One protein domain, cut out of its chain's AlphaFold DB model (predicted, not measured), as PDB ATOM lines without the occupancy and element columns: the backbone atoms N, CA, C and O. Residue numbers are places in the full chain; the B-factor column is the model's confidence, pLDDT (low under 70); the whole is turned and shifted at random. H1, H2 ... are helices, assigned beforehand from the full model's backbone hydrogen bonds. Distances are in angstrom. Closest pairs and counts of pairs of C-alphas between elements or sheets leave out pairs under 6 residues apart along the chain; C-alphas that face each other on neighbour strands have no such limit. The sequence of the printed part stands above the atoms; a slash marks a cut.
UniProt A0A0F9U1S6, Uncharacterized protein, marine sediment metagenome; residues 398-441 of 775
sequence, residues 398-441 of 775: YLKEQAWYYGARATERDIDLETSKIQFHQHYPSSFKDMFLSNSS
ATOM      1  N   TYR A 398     366.635 261.598 269.253       85.25
ATOM      2  CA  TYR A 398     367.365 261.199 270.455       85.25
ATOM      3  C   TYR A 398     368.233 262.337 271.007       85.25
ATOM      4  O   TYR A 398     368.164 262.637 272.196       85.25
ATOM      5  N   LEU A 399     369.011 263.002 270.146       82.12
ATOM      6  CA  LEU A 399     369.873 264.120 270.545       82.12
ATOM      7  C   LEU A 399     369.062 265.349 270.984       82.12
ATOM      8  O   LEU A 399     369.462 266.050 271.913       82.12
ATOM      9  N   LYS A 400     367.903 265.599 270.361       88.38
ATOM     10  CA  LYS A 400     366.973 266.658 270.787       88.38
ATOM     11  C   LYS A 400     366.434 266.403 272.193       88.38
ATOM     12  O   LYS A 400     366.474 267.304 273.029       88.38
ATOM     13  N   GLU A 401     365.978 265.182 272.465       89.06
ATOM     14  CA  GLU A 401     365.553 264.778 273.808       89.06
ATOM     15  C   GLU A 401     366.721 264.888 274.796       89.06
ATOM     16  O   GLU A 401     366.567 265.483 275.859       89.06
ATOM     17  N   GLN A 402     367.911 264.402 274.428       86.31
ATOM     18  CA  GLN A 402     369.107 264.492 275.268       86.31
ATOM     19  C   GLN A 402     369.391 265.934 275.688       86.31
ATOM     20  O   GLN A 402     369.548 266.204 276.877       86.31
ATOM     21  N   ALA A 403     369.392 266.868 274.734       84.19
ATOM     22  CA  ALA A 403     369.623 268.283 274.999       84.19
ATOM     23  C   ALA A 403     368.579 268.877 275.960       84.19
ATOM     24  O   ALA A 403     368.921 269.694 276.815       84.19
ATOM     25  N   TRP A 404     367.316 268.448 275.868       86.44
ATOM     26  CA  TRP A 404     366.268 268.895 276.785       86.44
ATOM     27  C   TRP A 404     366.473 268.374 278.216       86.44
ATOM     28  O   TRP A 404     366.434 269.168 279.160       86.44
ATOM     29  N   TYR A 405     366.761 267.076 278.387       86.25
ATOM     30  CA  TYR A 405     367.052 266.489 279.704       86.25
ATOM     31  C   TYR A 405     368.329 267.072 280.325       86.25
ATOM     32  O   TYR A 405     368.376 267.318 281.529       86.25
ATOM     33  N   TYR A 406     369.363 267.303 279.516       81.44
ATOM     34  CA  TYR A 406     370.666 267.788 279.980       81.44
ATOM     35  C   TYR A 406     370.689 269.310 280.190       81.44
ATOM     36  O   TYR A 406     371.625 269.824 280.798       81.44
ATOM     37  N   GLY A 407     369.684 270.025 279.679       79.38
ATOM     38  CA  GLY A 407     369.561 271.477 279.758       79.38
ATOM     39  C   GLY A 407     368.319 271.910 280.530       79.38
ATOM     40  O   GLY A 407     368.309 271.916 281.758       79.38
ATOM     41  N   ALA A 408     367.272 272.305 279.799       67.12
ATOM     42  CA  ALA A 408     366.111 273.021 280.337       67.12
ATOM     43  C   ALA A 408     365.376 272.279 281.470       67.12
ATOM     44  O   ALA A 408     364.960 272.917 282.435       67.12
ATOM     45  N   ARG A 409     365.261 270.946 281.405       70.44
ATOM     46  CA  ARG A 409     364.573 270.161 282.445       70.44
ATOM     47  C   ARG A 409     365.280 270.225 283.799       70.44
ATOM     48  O   ARG A 409     364.623 270.313 284.826       70.44
ATOM     49  N   ALA A 410     366.612 270.245 283.800       59.50
ATOM     50  CA  ALA A 410     367.414 270.338 285.020       59.50
ATOM     51  C   ALA A 410     367.316 271.707 285.721       59.50
ATOM     52  O   ALA A 410     367.894 271.899 286.788       59.50
ATOM     53  N   THR A 411     366.622 272.674 285.105       55.78
ATOM     54  CA  THR A 411     366.340 273.991 285.694       55.78
ATOM     55  C   THR A 411     364.919 274.106 286.258       55.78
ATOM     56  O   THR A 411     364.573 275.137 286.836       55.78
ATOM     57  N   GLU A 412     364.091 273.060 286.122       63.38
ATOM     58  CA  GLU A 412     362.793 272.973 286.798       63.38
ATOM     59  C   GLU A 412     363.000 272.738 288.304       63.38
ATOM     60  O   GLU A 412     363.931 272.053 288.719       63.38
ATOM     61  N   ARG A 413     362.140 273.337 289.142       55.62
ATOM     62  CA  ARG A 413     362.385 273.556 290.584       55.62
ATOM     63  C   ARG A 413     362.582 272.300 291.452       55.62
ATOM     64  O   ARG A 413     362.982 272.468 292.598       55.62
ATOM     65  N   ASP A 414     362.382 271.091 290.926       67.00
ATOM     66  CA  ASP A 414     362.311 269.855 291.719       67.00
ATOM     67  C   ASP A 414     363.118 268.666 291.148       67.00
ATOM     68  O   ASP A 414     363.000 267.551 291.654       67.00
ATOM     69  N   ILE A 415     363.935 268.857 290.099       73.50
ATOM     70  CA  ILE A 415     364.776 267.782 289.534       73.50
ATOM     71  C   ILE A 415     366.197 268.301 289.312       73.50
ATOM     72  O   ILE A 415     366.424 269.177 288.481       73.50
ATOM     73  N   ASP A 416     367.170 267.732 290.024       79.88
ATOM     74  CA  ASP A 416     368.576 268.059 289.807       79.88
ATOM     75  C   ASP A 416     369.100 267.487 288.470       79.88
ATOM     76  O   ASP A 416     368.555 266.539 287.893       79.88
ATOM     77  N   LEU A 417     370.186 268.075 287.963       77.38
ATOM     78  CA  LEU A 417     370.778 267.710 286.673       77.38
ATOM     79  C   LEU A 417     371.188 266.233 286.590       77.38
ATOM     80  O   LEU A 417     371.082 265.632 285.519       77.38
ATOM     81  N   GLU A 418     371.652 265.651 287.692       77.19
ATOM     82  CA  GLU A 418     372.111 264.267 287.735       77.19
ATOM     83  C   GLU A 418     370.930 263.307 287.601       77.19
ATOM     84  O   GLU A 418     370.917 262.445 286.717       77.19
ATOM     85  N   THR A 419     369.879 263.532 288.389       80.19
ATOM     86  CA  THR A 419     368.618 262.791 288.286       80.19
ATOM     87  C   THR A 419     368.015 262.909 286.887       80.19
ATOM     88  O   THR A 419     367.561 261.912 286.319       80.19
ATOM     89  N   SER A 420     368.060 264.098 286.280       82.94
ATOM     90  CA  SER A 420     367.574 264.309 284.912       82.94
ATOM     91  C   SER A 420     368.354 263.475 283.882       82.94
ATOM     92  O   SER A 420     367.756 262.784 283.051       82.94
ATOM     93  N   LYS A 421     369.690 263.454 283.956       83.06
ATOM     94  CA  LYS A 421     370.529 262.627 283.070       83.06
ATOM     95  C   LYS A 421     370.270 261.136 283.258       83.06
ATOM     96  O   LYS A 421     370.181 260.406 282.270       83.06
ATOM     97  N   ILE A 422     370.120 260.676 284.500       82.25
ATOM     98  CA  ILE A 422     369.785 259.278 284.795       82.25
ATOM     99  C   ILE A 422     368.453 258.906 284.138       82.25
ATOM    100  O   ILE A 422     368.385 257.930 283.387       82.25
ATOM    101  N   GLN A 423     367.418 259.724 284.339       85.44
ATOM    102  CA  GLN A 423     366.100 259.506 283.743       85.44
ATOM    103  C   GLN A 423     366.159 259.454 282.214       85.44
ATOM    104  O   GLN A 423     365.508 258.599 281.618       85.44
ATOM    105  N   PHE A 424     366.959 260.308 281.568       87.75
ATOM    106  CA  PHE A 424     367.153 260.253 280.118       87.75
ATOM    107  C   PHE A 424     367.614 258.864 279.658       87.75
ATOM    108  O   PHE A 424     366.999 258.274 278.772       87.75
ATOM    109  N   HIS A 425     368.648 258.311 280.294       85.00
ATOM    110  CA  HIS A 425     369.190 256.999 279.933       85.00
ATOM    111  C   HIS A 425     368.246 255.846 280.256       85.00
ATOM    112  O   HIS A 425     368.156 254.901 279.478       85.00
ATOM    113  N   GLN A 426     367.482 255.935 281.343       86.69
ATOM    114  CA  GLN A 426     366.466 254.932 281.656       86.69
ATOM    115  C   GLN A 426     365.269 254.994 280.690       86.69
ATOM    116  O   GLN A 426     364.661 253.969 280.371       86.69
ATOM    117  N   HIS A 427     364.908 256.188 280.210       88.94
ATOM    118  CA  HIS A 427     363.815 256.383 279.255       88.94
ATOM    119  C   HIS A 427     364.218 256.014 277.829       88.94
ATOM    120  O   HIS A 427     363.423 255.407 277.108       88.94
ATOM    121  N   TYR A 428     365.447 256.337 277.440       88.75
ATOM    122  CA  TYR A 428     365.989 256.123 276.103       88.75
ATOM    123  C   TYR A 428     367.321 255.357 276.177       88.75
ATOM    124  O   TYR A 428     368.370 255.878 275.793       88.75
ATOM    125  N   PRO A 429     367.308 254.106 276.664       87.88
ATOM    126  CA  PRO A 429     368.527 253.336 276.856       87.88
ATOM    127  C   PRO A 429     369.145 252.970 275.503       87.88
ATOM    128  O   PRO A 429     368.442 252.509 274.596       87.88
ATOM    129  N   SER A 430     370.455 253.165 275.356       83.25
ATOM    130  CA  SER A 430     371.228 252.697 274.197       83.25
ATOM    131  C   SER A 430     371.613 251.227 274.371       83.25
ATOM    132  O   SER A 430     371.606 250.460 273.408       83.25
ATOM    133  N   SER A 431     371.884 250.826 275.614       84.56
ATOM    134  CA  SER A 431     372.179 249.459 276.048       84.56
ATOM    135  C   SER A 431     371.306 249.053 277.238       84.56
ATOM    136  O   SER A 431     370.772 249.908 277.943       84.56
ATOM    137  N   PHE A 432     371.181 247.752 277.518       87.38
ATOM    138  CA  PHE A 432     370.410 247.300 278.684       87.38
ATOM    139  C   PHE A 432     370.985 247.820 280.012       87.38
ATOM    140  O   PHE A 432     370.243 247.949 280.979       87.38
ATOM    141  N   LYS A 433     372.285 248.144 280.069       83.69
ATOM    142  CA  LYS A 433     372.928 248.719 281.260       83.69
ATOM    143  C   LYS A 433     372.362 250.102 281.587       83.69
ATOM    144  O   LYS A 433     372.163 250.425 282.750       83.69
ATOM    145  N   ASP A 434     372.019 250.885 280.564       82.44
ATOM    146  CA  ASP A 434     371.455 252.235 280.723       82.44
ATOM    147  C   ASP A 434     370.086 252.222 281.382       82.44
ATOM    148  O   ASP A 434     369.729 253.143 282.114       82.44
ATOM    149  N   MET A 435     369.332 251.150 281.147       86.12
ATOM    150  CA  MET A 435     368.036 250.953 281.769       86.12
ATOM    151  C   MET A 435     368.158 250.877 283.295       86.12
ATOM    152  O   MET A 435     367.241 251.322 283.971       86.12
ATOM    153  N   PHE A 436     369.273 250.365 283.825       85.38
ATOM    154  CA  PHE A 436     369.544 250.228 285.260       85.38
ATOM    155  C   PHE A 436     370.444 251.334 285.820       85.38
ATOM    156  O   PHE A 436     370.929 251.228 286.943       85.38
ATOM    157  N   LEU A 437     370.692 252.396 285.048       79.12
ATOM    158  CA  LEU A 437     371.606 253.446 285.472       79.12
ATOM    159  C   LEU A 437     371.113 254.110 286.761       79.12
ATOM    160  O   LEU A 437     369.965 254.544 286.829       79.12
ATOM    161  N   SER A 438     371.996 254.224 287.750       73.88
ATOM    162  CA  SER A 438     371.745 254.899 289.030       73.88
ATOM    163  C   SER A 438     372.626 256.132 289.253       73.88
ATOM    164  O   SER A 438     372.446 256.858 290.224       73.88
ATOM    165  N   ASN A 439     373.581 256.371 288.353       72.19
ATOM    166  CA  ASN A 439     374.557 257.452 288.428       72.19
ATOM    167  C   ASN A 439     375.019 257.814 287.010       72.19
ATOM    168  O   ASN A 439     375.309 256.924 286.209       72.19
ATOM    169  N   SER A 440     375.086 259.098 286.679       72.56
ATOM    170  CA  SER A 440     375.538 259.599 285.377       72.56
ATOM    171  C   SER A 440     376.921 260.263 285.413       72.56
ATOM    172  O   SER A 440     377.461 260.602 284.356       72.56
ATOM    173  N   SER A 441     377.535 260.379 286.594       77.31
ATOM    174  CA  SER A 441     378.876 260.917 286.826       77.31
ATOM    175  C   SER A 441     379.946 259.889 286.441       77.31
ATOM    176  O   SER A 441     380.623 259.295 287.278       77.31
TER     177      SER A 441
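What this domain is: This is residues 398 to 441 of the 775 residues of an uncharacterized protein of marine sediment metagenome (UniProt A0A0F9U1S6). Two helices, H1 and H3, run opposite ways and lie partly side by side, with the short H2 in the turn that joins them at one end and the short H4 near the other end of H3. H3 is the longest helix, with 11 residues, and the one that the other three touch; after H4 the last printed residues, 436 to 441, form a tail with no named helix. The printed part has 44 residues with four named helices, in the order H1, H2, H3, H4, and no named strand; its class is all helix. The whole is compact, with a radius of gyration of the C-alphas of 10.0 A, and its C-alphas span 30 by 21 by 15 A.

How they stand to each other: H1, residues 398 to 406, touches H3, residues 417 to 427, at a shallow tilt of 30 degrees, and the two run opposite ways. Their closest C-alphas are those of Tyr 405 and Ser 420, 5.7 A apart, and their centres are 10.3 A apart. H2, residues 408 to 411, follows H1 after one residue, and these two meet only through their link. H2 touches H3, where the closest C-alphas, those of Ala 410 and Leu 417, are 4.6 A apart. H3 is the hub, touching three other helices. H4, residues 432 to 435, touches H3 only at the corner by their link, with the C-alphas of Gln 426 and Met 435 closest at 4.3 A. H4 is apart from H1 and from H2. In H1 and H3, every pair of O of residue i and N of residue i+4 is within hydrogen-bond range, while H2 and H4, with four residues each, are too short for any such pair.

Where its parts are: H1 begins at C-alpha 398, at (367.365, 261.199, 270.455), and measures 12.0 A from first to last C-alpha. H2 covers residues 408 to 411. H3 measures 15.2 A, from C-alpha 417 at (370.778, 267.710, 286.673) to C-alpha 427 at (363.815, 256.383, 279.255). H4 covers residues 432 to 435 and ends at C-alpha 435, at (368.036, 250.953, 281.769).

The domain as a whole: The two C-alphas farthest apart are those of Arg 413 and Phe 432, at 29.9 A, and the C-alphas of Tyr 398 and Ser 441, first and last in the printed part, are 20.0 A apart. The printed part has no cut. The links from H1 to H2, from H2 to H3 and from H3 to H4 are tight, with 1, 5 and 4 residues. The mean pLDDT of the printed part is 79.6. Confidence is under 70 at residue 408 and at residues 410 to 414, and the mean pLDDT of H2 is 63.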